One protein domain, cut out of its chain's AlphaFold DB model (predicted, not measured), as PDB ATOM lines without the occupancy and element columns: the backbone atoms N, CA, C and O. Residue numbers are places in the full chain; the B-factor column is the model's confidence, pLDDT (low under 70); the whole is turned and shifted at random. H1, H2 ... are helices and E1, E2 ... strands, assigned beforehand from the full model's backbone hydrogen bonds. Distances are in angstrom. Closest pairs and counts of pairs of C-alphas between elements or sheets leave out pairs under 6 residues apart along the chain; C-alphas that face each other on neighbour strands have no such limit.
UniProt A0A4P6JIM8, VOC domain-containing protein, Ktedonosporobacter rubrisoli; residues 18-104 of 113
ATOM      1  N   SER A  18     163.334 179.226 134.873       45.91
ATOM      2  CA  SER A  18     163.005 180.496 134.201       45.91
ATOM      3  C   SER A  18     161.775 181.206 134.777       45.91
ATOM      4  O   SER A  18     161.728 182.432 134.792       45.91
ATOM      5  N   ALA A  19     160.789 180.471 135.299       41.22
ATOM      6  CA  ALA A  19     159.499 181.059 135.673       41.22
ATOM      7  C   ALA A  19     159.527 181.847 137.000       41.22
ATOM      8  O   ALA A  19     158.814 182.841 137.145       41.22
ATOM      9  N   LEU A  20     160.361 181.441 137.963       44.16
ATOM     10  CA  LEU A  20     160.386 182.043 139.305       44.16
ATOM     11  C   LEU A  20     161.220 183.332 139.368       44.16
ATOM     12  O   LEU A  20     160.804 184.300 140.006       44.16
ATOM     13  N   ALA A  21     162.333 183.404 138.630       47.53
ATOM     14  CA  ALA A  21     163.116 184.638 138.490       47.53
ATOM     15  C   ALA A  21     162.301 185.761 137.812       47.53
ATOM     16  O   ALA A  21     162.420 186.943 138.142       47.53
ATOM     17  N   GLU A  22     161.412 185.379 136.894       44.38
ATOM     18  CA  GLU A  22     160.571 186.287 136.123       44.38
ATOM     19  C   GLU A  22     159.444 186.954 136.926       44.38
ATOM     20  O   GLU A  22     159.038 188.077 136.588       44.38
ATOM     21  N   ALA A  23     158.931 186.282 137.958       44.47
ATOM     22  CA  ALA A  23     157.862 186.800 138.808       44.47
ATOM     23  C   ALA A  23     158.385 187.854 139.798       44.47
ATOM     24  O   ALA A  23     157.760 188.904 139.964       44.47
ATOM     25  N   LEU A  24     159.570 187.630 140.382       48.84
ATOM     26  CA  LEU A  24     160.172 188.571 141.330       48.84
ATOM     27  C   LEU A  24     160.588 189.890 140.655       48.84
ATOM     28  O   LEU A  24     160.288 190.966 141.163       48.84
ATOM     29  N   PHE A  25     161.217 189.840 139.477       44.22
ATOM     30  CA  PHE A  25     161.717 191.042 138.791       44.22
ATOM     31  C   PHE A  25     160.601 192.003 138.324       44.22
ATOM     32  O   PHE A  25     160.776 193.225 138.297       44.22
ATOM     33  N   THR A  26     159.429 191.458 137.982       42.91
ATOM     34  CA  THR A  26     158.285 192.240 137.483       42.91
ATOM     35  C   THR A  26     157.593 193.019 138.605       42.91
ATOM     36  O   THR A  26     157.177 194.157 138.390       42.91
ATOM     37  N   MET A  27     157.505 192.444 139.810       48.19
ATOM     38  CA  MET A  27     156.801 193.078 140.931       48.19
ATOM     39  C   MET A  27     157.570 194.251 141.559       48.19
ATOM     40  O   MET A  27     156.937 195.157 142.089       48.19
ATOM     41  N   PHE A  28     158.903 194.297 141.444       50.38
ATOM     42  CA  PHE A  28     159.716 195.360 142.059       50.38
ATOM     43  C   PHE A  28     159.990 196.583 141.166       50.38
ATOM     44  O   PHE A  28     160.376 197.626 141.687       50.38
ATOM     45  N   THR A  29     159.810 196.500 139.840       56.72
ATOM     46  CA  THR A  29     160.280 197.563 138.920       56.72
ATOM     47  C   THR A  29     159.186 198.296 138.144       56.72
ATOM     48  O   THR A  29     159.480 199.307 137.507       56.72
ATOM     49  N   GLY A  30     157.937 197.808 138.138       44.66
ATOM     50  CA  GLY A  30     156.824 198.423 137.392       44.66
ATOM     51  C   GLY A  30     157.042 198.534 135.871       44.66
ATOM     52  O   GLY A  30     156.248 199.155 135.163       44.66
ATOM     53  N   ARG A  31     158.117 197.947 135.336       56.78
ATOM     54  CA  ARG A  31     158.513 198.054 133.932       56.78
ATOM     55  C   ARG A  31     157.861 196.916 133.147       56.78
ATOM     56  O   ARG A  31     158.132 195.748 133.414       56.78
ATOM     57  N   ARG A  32     157.021 197.239 132.148       52.69
ATOM     58  CA  ARG A  32     156.532 196.247 131.166       52.69
ATOM     59  C   ARG A  32     157.732 195.489 130.592       52.69
ATOM     60  O   ARG A  32     158.654 196.120 130.072       52.69
ATOM     61  N   LYS A  33     157.695 194.152 130.648       48.19
ATOM     62  CA  LYS A  33     158.638 193.292 129.929       48.19
ATOM     63  C   LYS A  33     158.552 193.635 128.446       48.19
ATOM     64  O   LYS A  33     157.563 193.341 127.782       48.19
ATOM     65  N   LYS A  34     159.589 194.285 127.923       51.47
ATOM     66  CA  LYS A  34     159.868 194.237 126.495       51.47
ATOM     67  C   LYS A  34     160.333 192.806 126.257       51.47
ATOM     68  O   LYS A  34     161.335 192.413 126.847       51.47
ATOM     69  N   THR A  35     159.577 192.018 125.497       52.47
ATOM     70  CA  THR A  35     160.014 190.682 125.084       52.47
ATOM     71  C   THR A  35     161.301 190.868 124.291       52.47
ATOM     72  O   THR A  35     161.281 191.296 123.138       52.47
ATOM     73  N   MET A  36     162.432 190.685 124.962       57.00
ATOM     74  CA  MET A  36     163.742 190.751 124.344       57.00
ATOM     75  C   MET A  36     163.969 189.365 123.763       57.00
ATOM     76  O   MET A  36     164.082 188.394 124.508       57.00
ATOM     77  N   ASN A  37     163.970 189.271 122.435       63.56
ATOM     78  CA  ASN A  37     164.440 188.082 121.738       63.56
ATOM     79  C   ASN A  37     165.946 187.978 121.991       63.56
ATOM     80  O   ASN A  37     166.741 188.493 121.212       63.56
ATOM     81  N   LEU A  38     166.315 187.381 123.124       64.50
ATOM     82  CA  LEU A  38     167.698 187.091 123.469       64.50
ATOM     83  C   LEU A  38     168.181 186.004 122.515       64.50
ATOM     84  O   LEU A  38     167.709 184.866 122.542       64.50
ATOM     85  N   THR A  39     169.098 186.367 121.631       68.06
ATOM     86  CA  THR A  39     169.830 185.392 120.834       68.06
ATOM     87  C   THR A  39     170.856 184.699 121.730       68.06
ATOM     88  O   THR A  39     171.279 185.236 122.751       68.06
ATOM     89  N   LYS A  40     171.309 183.496 121.359       61.62
ATOM     90  CA  LYS A  40     172.355 182.776 122.112       61.62
ATOM     91  C   LYS A  40     173.640 183.608 122.291       61.62
ATOM     92  O   LYS A  40     174.362 183.393 123.257       61.62
ATOM     93  N   ALA A  41     173.910 184.547 121.382       65.38
ATOM     94  CA  ALA A  41     175.045 185.464 121.469       65.38
ATOM     95  C   ALA A  41     174.879 186.534 122.568       65.38
ATOM     96  O   ALA A  41     175.880 187.007 123.098       65.38
ATOM     97  N   ASP A  42     173.641 186.866 122.953       71.75
ATOM     98  CA  ASP A  42     173.344 187.867 123.989       71.75
ATOM     99  C   ASP A  42     173.537 187.323 125.417       71.75
ATOM    100  O   ASP A  42     173.612 188.092 126.373       71.75
ATOM    101  N   ILE A  43     173.650 185.997 125.574       79.06
ATOM    102  CA  ILE A  43     173.958 185.321 126.844       79.06
ATOM    103  C   ILE A  43     175.373 184.741 126.750       79.06
ATOM    104  O   ILE A  43     175.582 183.528 126.683       79.06
ATOM    105  N   ALA A  44     176.366 185.627 126.685       85.19
ATOM    106  CA  ALA A  44     177.768 185.227 126.682       85.19
ATOM    107  C   ALA A  44     178.161 184.630 128.046       85.19
ATOM    108  O   ALA A  44     177.910 185.233 129.089       85.19
ATOM    109  N   TRP A  45     178.794 183.453 128.034       85.75
ATOM    110  CA  TRP A  45     179.372 182.830 129.228       85.75
ATOM    111  C   TRP A  45     180.470 183.721 129.825       85.75
ATOM    112  O   TRP A  45     181.410 184.083 129.121       85.75
ATOM    113  N   GLN A  46     180.358 184.041 131.118       87.19
ATOM    114  CA  GLN A  46     181.269 184.957 131.827       87.19
ATOM    115  C   GLN A  46     182.214 184.251 132.811       87.19
ATOM    116  O   GLN A  46     182.939 184.907 133.553       87.19
ATOM    117  N   GLY A  47     182.225 182.915 132.826       89.38
ATOM    118  CA  GLY A  47     182.993 182.135 133.796       89.38
ATOM    119  C   GLY A  47     182.186 181.724 135.028       89.38
ATOM    120  O   GLY A  47     180.959 181.818 135.058       89.38
ATOM    121  N   ILE A  48     182.904 181.210 136.027       89.75
ATOM    122  CA  ILE A  48     182.344 180.724 137.291       89.75
ATOM    123  C   ILE A  48     182.341 181.871 138.299       89.75
ATOM    124  O   ILE A  48     183.385 182.465 138.558       89.75
ATOM    125  N   ASP A  49     181.179 182.145 138.889       90.06
ATOM    126  CA  ASP A  49     181.051 183.122 139.971       90.06
ATOM    127  C   ASP A  49     181.512 182.544 141.320       90.06
ATOM    128  O   ASP A  49     182.318 183.152 142.023       90.06
ATOM    129  N   HIS A  50     181.052 181.339 141.664       93.50
ATOM    130  CA  HIS A  50     181.502 180.611 142.847       93.50
ATOM    131  C   HIS A  50     181.328 179.099 142.710       93.50
ATOM    132  O   HIS A  50     180.607 178.608 141.839       93.50
ATOM    133  N   VAL A  51     181.970 178.368 143.619       93.94
ATOM    134  CA  VAL A  51     181.788 176.928 143.813       93.94
ATOM    135  C   VAL A  51     181.167 176.693 145.186       93.94
ATOM    136  O   VAL A  51     181.732 177.105 146.198       93.94
ATOM    137  N   ALA A  52     180.008 176.033 145.216       93.50
ATOM    138  CA  ALA A  52     179.342 175.638 146.454       93.50
ATOM    139  C   ALA A  52     179.892 174.297 146.960       93.50
ATOM    140  O   ALA A  52     179.979 173.328 146.204       93.50
ATOM    141  N   LEU A  53     180.260 174.252 148.238       92.81
ATOM    142  CA  LEU A  53     180.907 173.120 148.895       92.81
ATOM    143  C   LEU A  53     180.235 172.850 150.245       92.81
ATOM    144  O   LEU A  53     179.776 173.775 150.912       92.81
ATOM    145  N   ALA A  54     180.199 171.585 150.654       92.44
ATOM    146  CA  ALA A  54     179.762 171.186 151.988       92.44
ATOM    147  C   ALA A  54     180.978 170.877 152.864       92.44
ATOM    148  O   ALA A  54     181.978 170.346 152.379       92.44
ATOM    149  N   THR A  55     180.878 171.183 154.152       93.69
ATOM    150  CA  THR A  55     181.896 170.849 155.150       93.69
ATOM    151  C   THR A  55     181.241 170.383 156.450       93.69
ATOM    152  O   THR A  55     180.199 170.931 156.810       93.69
ATOM    153  N   PRO A  56     181.809 169.392 157.162       93.31
ATOM    154  CA  PRO A  56     181.294 168.987 158.470       93.31
ATOM    155  C   PRO A  56     181.493 170.050 159.557       93.31
ATOM    156  O   PRO A  56     180.717 170.093 160.506       93.31
ATOM    157  N   ASP A  57     182.503 170.911 159.413       94.25
ATOM    158  CA  ASP A  57     182.845 171.943 160.391       94.25
ATOM    159  C   ASP A  57     183.314 173.213 159.670       94.25
ATOM    160  O   ASP A  57     184.371 173.251 159.019       94.25
ATOM    161  N   LEU A  58     182.502 174.266 159.772       95.31
ATOM    162  CA  LEU A  58     182.767 175.541 159.118       95.31
ATOM    163  C   LEU A  58     183.950 176.283 159.741       95.31
ATOM    164  O   LEU A  58     184.713 176.905 159.006       95.31
ATOM    165  N   GLU A  59     184.148 176.185 161.055       96.62
ATOM    166  CA  GLU A  59     185.251 176.869 161.740       96.62
ATOM    167  C   GLU A  59     186.590 176.262 161.325       96.62
ATOM    168  O   GLU A  59     187.503 176.978 160.913       96.62
ATOM    169  N   THR A  60     186.681 174.928 161.330       96.44
ATOM    170  CA  THR A  60     187.875 174.210 160.856       96.44
ATOM    171  C   THR A  60     188.179 174.544 159.390       96.44
ATOM    172  O   THR A  60     189.337 174.704 158.996       96.44
ATOM    173  N   THR A  61     187.135 174.713 158.575       96.25
ATOM    174  CA  THR A  61     187.279 175.104 157.166       96.25
ATOM    175  C   THR A  61     187.811 176.527 157.024       96.25
ATOM    176  O   THR A  61     188.760 176.754 156.271       96.25
ATOM    177  N   ILE A  62     187.237 177.486 157.754       97.31
ATOM    178  CA  ILE A  62     187.687 178.883 157.750       97.31
ATOM    179  C   ILE A  62     189.142 178.967 158.207       97.31
ATOM    180  O   ILE A  62     189.930 179.627 157.533       97.31
ATOM    181  N   HIS A  63     189.512 178.258 159.275       97.56
ATOM    182  CA  HIS A  63     190.888 178.199 159.764       97.56
ATOM    183  C   HIS A  63     191.859 177.740 158.669       97.56
ATOM    184  O   HIS A  63     192.860 178.403 158.408       97.56
ATOM    185  N   PHE A  64     191.545 176.652 157.960       97.12
ATOM    186  CA  PHE A  64     192.401 176.175 156.874       97.12
ATOM    187  C   PHE A  64     192.571 177.228 155.769       97.12
ATOM    188  O   PHE A  64     193.689 177.586 155.401       97.12
ATOM    189  N   TYR A  65     191.476 177.766 155.236       96.94
ATOM    190  CA  TYR A  65     191.584 178.695 154.114       96.94
ATOM    191  C   TYR A  65     192.149 180.067 154.513       96.94
ATOM    192  O   TYR A  65     192.880 180.670 153.729       96.94
ATOM    193  N   CYS A  66     191.850 180.572 155.707       96.00
ATOM    194  CA  CYS A  66     192.308 181.894 156.132       96.00
ATOM    195  C   CYS A  66     193.703 181.838 156.753       96.00
ATOM    196  O   CYS A  66     194.591 182.565 156.316       96.00
ATOM    197  N   ASP A  67     193.925 180.946 157.715       96.69
ATOM    198  CA  ASP A  67     195.141 180.975 158.531       96.69
ATOM    199  C   ASP A  67     196.282 180.182 157.885       96.69
ATOM    200  O   ASP A  67     197.445 180.562 158.013       96.69
ATOM    201  N   VAL A  68     195.967 179.106 157.150       97.12
ATOM    202  CA  VAL A  68     196.984 178.319 156.430       97.12
ATOM    203  C   VAL A  68     197.227 178.877 155.029       97.12
ATOM    204  O   VAL A  68     198.378 178.997 154.613       97.12
ATOM    205  N   LEU A  69     196.164 179.226 154.292       95.56
ATOM    206  CA  LEU A  69     196.277 179.673 152.894       95.56
ATOM    207  C   LEU A  69     196.248 181.199 152.700       95.56
ATOM    208  O   LEU A  69     196.498 181.665 151.589       95.56
ATOM    209  N   GLY A  70     195.972 181.990 153.741       94.25
ATOM    210  CA  GLY A  70     195.967 183.455 153.657       94.25
ATOM    211  C   GLY A  70     194.782 184.051 152.888       94.25
ATOM    212  O   GLY A  70     194.868 185.187 152.415       94.25
ATOM    213  N   MET A  71     193.691 183.297 152.709       95.69
ATOM    214  CA  MET A  71     192.467 183.780 152.060       95.69
ATOM    215  C   MET A  71     191.586 184.577 153.035       95.69
ATOM    216  O   MET A  71     191.919 184.760 154.204       95.69
ATOM    217  N   GLN A  72     190.458 185.096 152.541       95.06
ATOM    218  CA  GLN A  72     189.561 185.947 153.326       95.06
ATOM    219  C   GLN A  72     188.157 185.351 153.388       95.06
ATOM    220  O   GLN A  72     187.474 185.261 152.363       95.06
ATOM    221  N   ALA A  73     187.716 184.982 154.588       95.56
ATOM    222  CA  ALA A  73     186.322 184.652 154.853       95.56
ATOM    223  C   ALA A  73     185.474 185.926 154.995       95.56
ATOM    224  O   ALA A  73     185.909 186.933 155.556       95.56
ATOM    225  N   GLY A  74     184.259 185.876 154.457       92.38
ATOM    226  CA  GLY A  74     183.215 186.861 154.706       92.38
ATOM    227  C   GLY A  74     182.446 186.572 155.994       92.38
ATOM    228  O   GLY A  74     182.824 185.725 156.801       92.38
ATOM    229  N   GLU A  75     181.328 187.273 156.162       93.69
ATOM    230  CA  GLU A  75     180.407 187.045 157.274       93.69
ATOM    231  C   GLU A  75     179.827 185.620 157.243       93.69
ATOM    232  O   GLU A  75     179.583 185.045 156.175       93.69
ATOM    233  N   ILE A  76     179.620 185.053 158.433       94.75
ATOM    234  CA  ILE A  76     178.931 183.777 158.606       94.75
ATOM    235  C   ILE A  76     177.438 184.060 158.707       94.75
ATOM    236  O   ILE A  76     176.973 184.705 159.647       94.75
ATOM    237  N   PHE A  77     176.682 183.523 157.762       90.44
ATOM    238  CA  PHE A  77     175.235 183.640 157.732       90.44
ATOM    239  C   PHE A  77     174.578 182.390 158.322       90.44
ATOM    240  O   PHE A  77     175.124 181.284 158.280       90.44
ATOM    241  N   GLN A  78     173.377 182.581 158.860       89.06
ATOM    242  CA  GLN A  78     172.509 181.515 159.350       89.06
ATOM    243  C   GLN A  78     171.421 181.246 158.306       89.06
ATOM    244  O   GLN A  78     170.725 182.169 157.879       89.06
ATOM    245  N   ALA A  79     171.246 179.986 157.923       77.88
ATOM    246  CA  ALA A  79     170.240 179.541 156.965       77.88
ATOM    247  C   ALA A  79     169.371 178.419 157.560       77.88
ATOM    248  O   ALA A  79     169.689 177.835 158.601       77.88
ATOM    249  N   ARG A  80     168.232 178.134 156.910       73.88
ATOM    250  CA  ARG A  80     167.234 177.130 157.347       73.88
ATOM    251  C   ARG A  80     166.830 177.281 158.821       73.88
ATOM    252  O   ARG A  80     166.952 176.336 159.598       73.88
ATOM    253  N   ASP A  81     166.388 178.477 159.203       74.69
ATOM    254  CA  ASP A  81     165.990 178.817 160.579       74.69
ATOM    255  C   ASP A  81     167.106 178.584 161.619       74.69
ATOM    256  O   ASP A  81     166.850 178.155 162.743       74.69
ATOM    257  N   GLY A  82     168.362 178.834 161.230       72.25
ATOM    258  CA  GLY A  82     169.537 178.672 162.096       72.25
ATOM    259  C   GLY A  82     170.052 177.237 162.211       72.25
ATOM    260  O   GLY A  82     170.882 176.950 163.069       72.25
ATOM    261  N   LYS A  83     169.565 176.319 161.367       74.31
ATOM    262  CA  LYS A  83     170.006 174.915 161.367       74.31
ATOM    263  C   LYS A  83     171.296 174.679 160.588       74.31
ATOM    264  O   LYS A  83     171.898 173.624 160.746       74.31
ATOM    265  N   THR A  84     171.692 175.600 159.715       83.06
ATOM    266  CA  THR A  84     172.937 175.479 158.948       83.06
ATOM    267  C   THR A  84     173.612 176.835 158.824       83.06
ATOM    268  O   THR A  84     172.950 177.864 158.668       83.06
ATOM    269  N   ARG A  85     174.940 176.826 158.914       93.69
ATOM    270  CA  ARG A  85     175.792 178.005 158.774       93.69
ATOM    271  C   ARG A  85     176.457 177.976 157.414       93.69
ATOM    272  O   ARG A  85     176.779 176.906 156.904       93.69
ATOM    273  N   HIS A  86     176.687 179.140 156.827       94.06
ATOM    274  CA  HIS A  86     177.415 179.214 155.569       94.06
ATOM    275  C   HIS A  86     178.178 180.528 155.425       94.06
ATOM    276  O   HIS A  86     177.753 181.563 155.937       94.06
ATOM    277  N   CYS A  87     179.315 180.491 154.733       95.31
ATOM    278  CA  CYS A  87     180.133 181.675 154.481       95.31
ATOM    279  C   CYS A  87     180.803 181.609 153.107       95.31
ATOM    280  O   CYS A  87     181.040 180.533 152.549       95.31
ATOM    281  N   PHE A  88     181.142 182.779 152.571       95.31
ATOM    282  CA  PHE A  88     181.986 182.884 151.384       95.31
ATOM    283  C   PHE A  88     183.454 183.006 151.789       95.31
ATOM    284  O   PHE A  88     183.771 183.709 152.746       95.31
ATOM    285  N   ILE A  89     184.347 182.362 151.042       96.25
ATOM    286  CA  ILE A  89     185.799 182.503 151.167       96.25
ATOM    287  C   ILE A  89     186.350 182.962 149.820       96.25
ATOM    288  O   ILE A  89     186.251 182.261 148.808       96.25
ATOM    289  N   LYS A  90     186.943 184.158 149.804       94.25
ATOM    290  CA  LYS A  90     187.460 184.782 148.587       94.25
ATOM    291  C   LYS A  90     188.911 184.383 148.312       94.25
ATOM    292  O   LYS A  90     189.748 184.518 149.205       94.25
ATOM    293  N   PRO A  91     189.258 184.009 147.063       86.31
ATOM    294  CA  PRO A  91     190.628 183.682 146.650       86.31
ATOM    295  C   PRO A  91     191.526 184.915 146.443       86.31
ATOM    296  O   PRO A  91     192.532 184.837 145.745       86.31
ATOM    297  N   GLY A  92     191.161 186.062 147.019       86.12
ATOM    298  CA  GLY A  92     191.843 187.342 146.847       86.12
ATOM    299  C   GLY A  92     190.989 188.377 146.113       86.12
ATOM    300  O   GLY A  92     189.757 188.330 146.134       86.12
ATOM    301  N   ASN A  93     191.652 189.342 145.473       88.19
ATOM    302  CA  ASN A  93     190.996 190.479 144.826       88.19
ATOM    303  C   ASN A  93     190.472 190.116 143.424       88.19
ATOM    304  O   ASN A  93     191.088 190.442 142.411       88.19
ATOM    305  N   THR A  94     189.345 189.410 143.375       86.94
ATOM    306  CA  THR A  94     188.641 189.022 142.145       86.94
ATOM    307  C   THR A  94     187.167 189.441 142.207       86.94
ATOM    308  O   THR A  94     186.598 189.497 143.302       86.94
ATOM    309  N   PRO A  95     186.521 189.744 141.061       85.50
ATOM    310  CA  PRO A  95     185.078 189.986 141.015       85.50
ATOM    311  C   PRO A  95     184.234 188.749 141.365       85.50
ATOM    312  O   PRO A  95     183.096 188.910 141.800       85.50
ATOM    313  N   ALA A  96     184.774 187.538 141.193       87.38
ATOM    314  CA  ALA A  96     184.092 186.293 141.543       87.38
ATOM    315  C   ALA A  96     183.897 186.165 143.066       87.38
ATOM    316  O   ALA A  96     184.756 186.573 143.853       87.38
ATOM    317  N   GLN A  97     182.787 185.562 143.496       87.38
ATOM    318  CA  GLN A  97     182.524 185.306 144.917       87.38
ATOM    319  C   GLN A  97     183.418 184.199 145.505       87.38
ATOM    320  O   GLN A  97     183.678 184.209 146.707       87.38
ATOM    321  N   GLY A  98     183.961 183.299 144.677       92.56
ATOM    322  CA  GLY A  98     184.981 182.334 145.103       92.56
ATOM    323  C   GLY A  98     184.403 181.020 145.624       92.56
ATOM    324  O   GLY A  98     183.773 180.282 144.871       92.56
ATOM    325  N   LEU A  99     184.663 180.681 146.886       95.81
ATOM    326  CA  LEU A  99     184.169 179.449 147.508       95.81
ATOM    327  C   LEU A  99     182.989 179.765 148.425       95.81
ATOM    328  O   LEU A  99     183.052 180.721 149.191       95.81
ATOM    329  N   HIS A 100     181.934 178.955 148.378       95.81
ATOM    330  CA  HIS A 100     180.769 179.087 149.251       95.81
ATOM    331  C   HIS A 100     180.584 177.810 150.064       95.81
ATOM    332  O   HIS A 100     180.153 176.792 149.526       95.81
ATOM    333  N   PHE A 101     180.921 177.857 151.350       95.00
ATOM    334  CA  PHE A 101     180.835 176.697 152.233       95.00
ATOM    335  C   PHE A 101     179.521 176.669 152.991       95.00
ATOM    336  O   PHE A 101     179.162 177.663 153.613       95.00
ATOM    337  N   TRP A 102     178.861 175.513 152.983       93.81
ATOM    338  CA  TRP A 102     177.719 175.180 153.827       93.81
ATOM    339  C   TRP A 102     178.128 174.148 154.872       93.81
ATOM    340  O   TRP A 102     178.715 173.116 154.540       93.81
ATOM    341  N   GLU A 103     177.791 174.408 156.130       92.69
ATOM    342  CA  GLU A 103     178.014 173.471 157.220       92.69
ATOM    343  C   GLU A 103     176.947 172.377 157.209       92.69
ATOM    344  O   GLU A 103     175.747 172.630 157.368       92.69
ATOM    345  N   VAL A 104     177.408 171.146 157.023       91.12
ATOM    346  CA  VAL A 104     176.614 169.924 157.029       91.12
ATOM    347  C   VAL A 104     177.372 168.924 157.902       91.12
ATOM    348  O   VAL A 104     178.249 168.242 157.379       91.12
TER     349      VAL A 104
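Overview. This is residues 18 to 104 of the 113 residues of the protein "VOC domain-containing protein" of Ktedonosporobacter rubrisoli (UniProt A0A4P6JIM8). A strongly twisted sheet of four strands, with the helix H2 over one face and no named helix on the other, makes a small head; from it a long stretch without a named element, residues 30 to 49, runs out to a second helix, H1, which lies far from the sheet. The stretch and H1 give the model its length, and of it residues 26 to 32 and 34 to 46 stand free. The printed part has 87 residues with two named helices and four named strands, in the order H1, E1, H2, E2, E3, E4; the sheet runs E1, E4, E3, E2 and is mixed, and the class is mixed, helices and strands. The whole is only just loose, close to extended, with a radius of gyration of the C-alphas of 17.9 A, and it is elongated, spanning 50 by 32 by 18 A.

Arrangement. H1, residues 18 to 29, is not on the sheet, with 0 pairs of C-alphas within 10 A. A long link of 20 residues leads from it to E1, residues 50 to 55, an edge strand. A tight link of 2 residues follows, and then comes H2, residues 58 to 68. H2 is on the sheet at a height over the sheet of 9.1 A. It lies over E4, residues 98 to 103, and E3, residues 84 to 90, and runs along the strands, at 2 degrees to E3 on the local plane. The closest C-alphas of H2 and E4 are those of Leu 58 and Glu 103, 5.5 A apart. H2 and the sheet make two layers, a helix on one face of a sheet. After a tight link comes E2, residues 72 to 79, the other edge strand; the closest C-alphas of H2 and E2 are those of Cys 66 and Gln 72, 5.6 A apart. E1, H2 and E2 form a split strand-helix-strand unit, two strands that run the same way with E4 and E3 between them in the sheet, and its crossover is right-handed. E2, E3 and E4 form a meander, each strand the antiparallel neighbour of the one before. E2 and E3 are a hairpin, at 158 degrees between their directions, with N 74 and O 88 2.8 A apart, within hydrogen-bond range. E3 and E4 are a hairpin too, at 162 degrees, with N 89 and O 99 at 2.8 A. E1 and E4 are parallel, at 27 degrees, with N 53 and O 100 at 2.8 A. In H2 every O i to N i+4 pair is within hydrogen-bond range; in H1 it is 1 of 8, with 2 of 9 O i to N i+3 pairs.

Along the chain. H1 begins at C-alpha 18, (163.005, 180.496, 134.201), and is 17.9 A long from first to last C-alpha. E1 begins at C-alpha 50, (181.502, 180.611, 142.847), and is 15.7 A long. H2 is 14.7 A long. E2 is 20.7 A and E3 is 20.1 A long. E4 is 16.6 A long and ends at C-alpha 103, (178.014, 173.471, 157.220).

Size, cuts and confidence. The two C-alphas farthest apart are those of Arg 32 and Val 68, at 51.0 A. The printed part has no cut. The link from H1 to E1 is long, and the one from E3 to E4, with 7 residues, is short but not tight. The mean pLDDT of the printed part is 80.0; residues 18 to 41 are under 70, and the mean of H1 is 47.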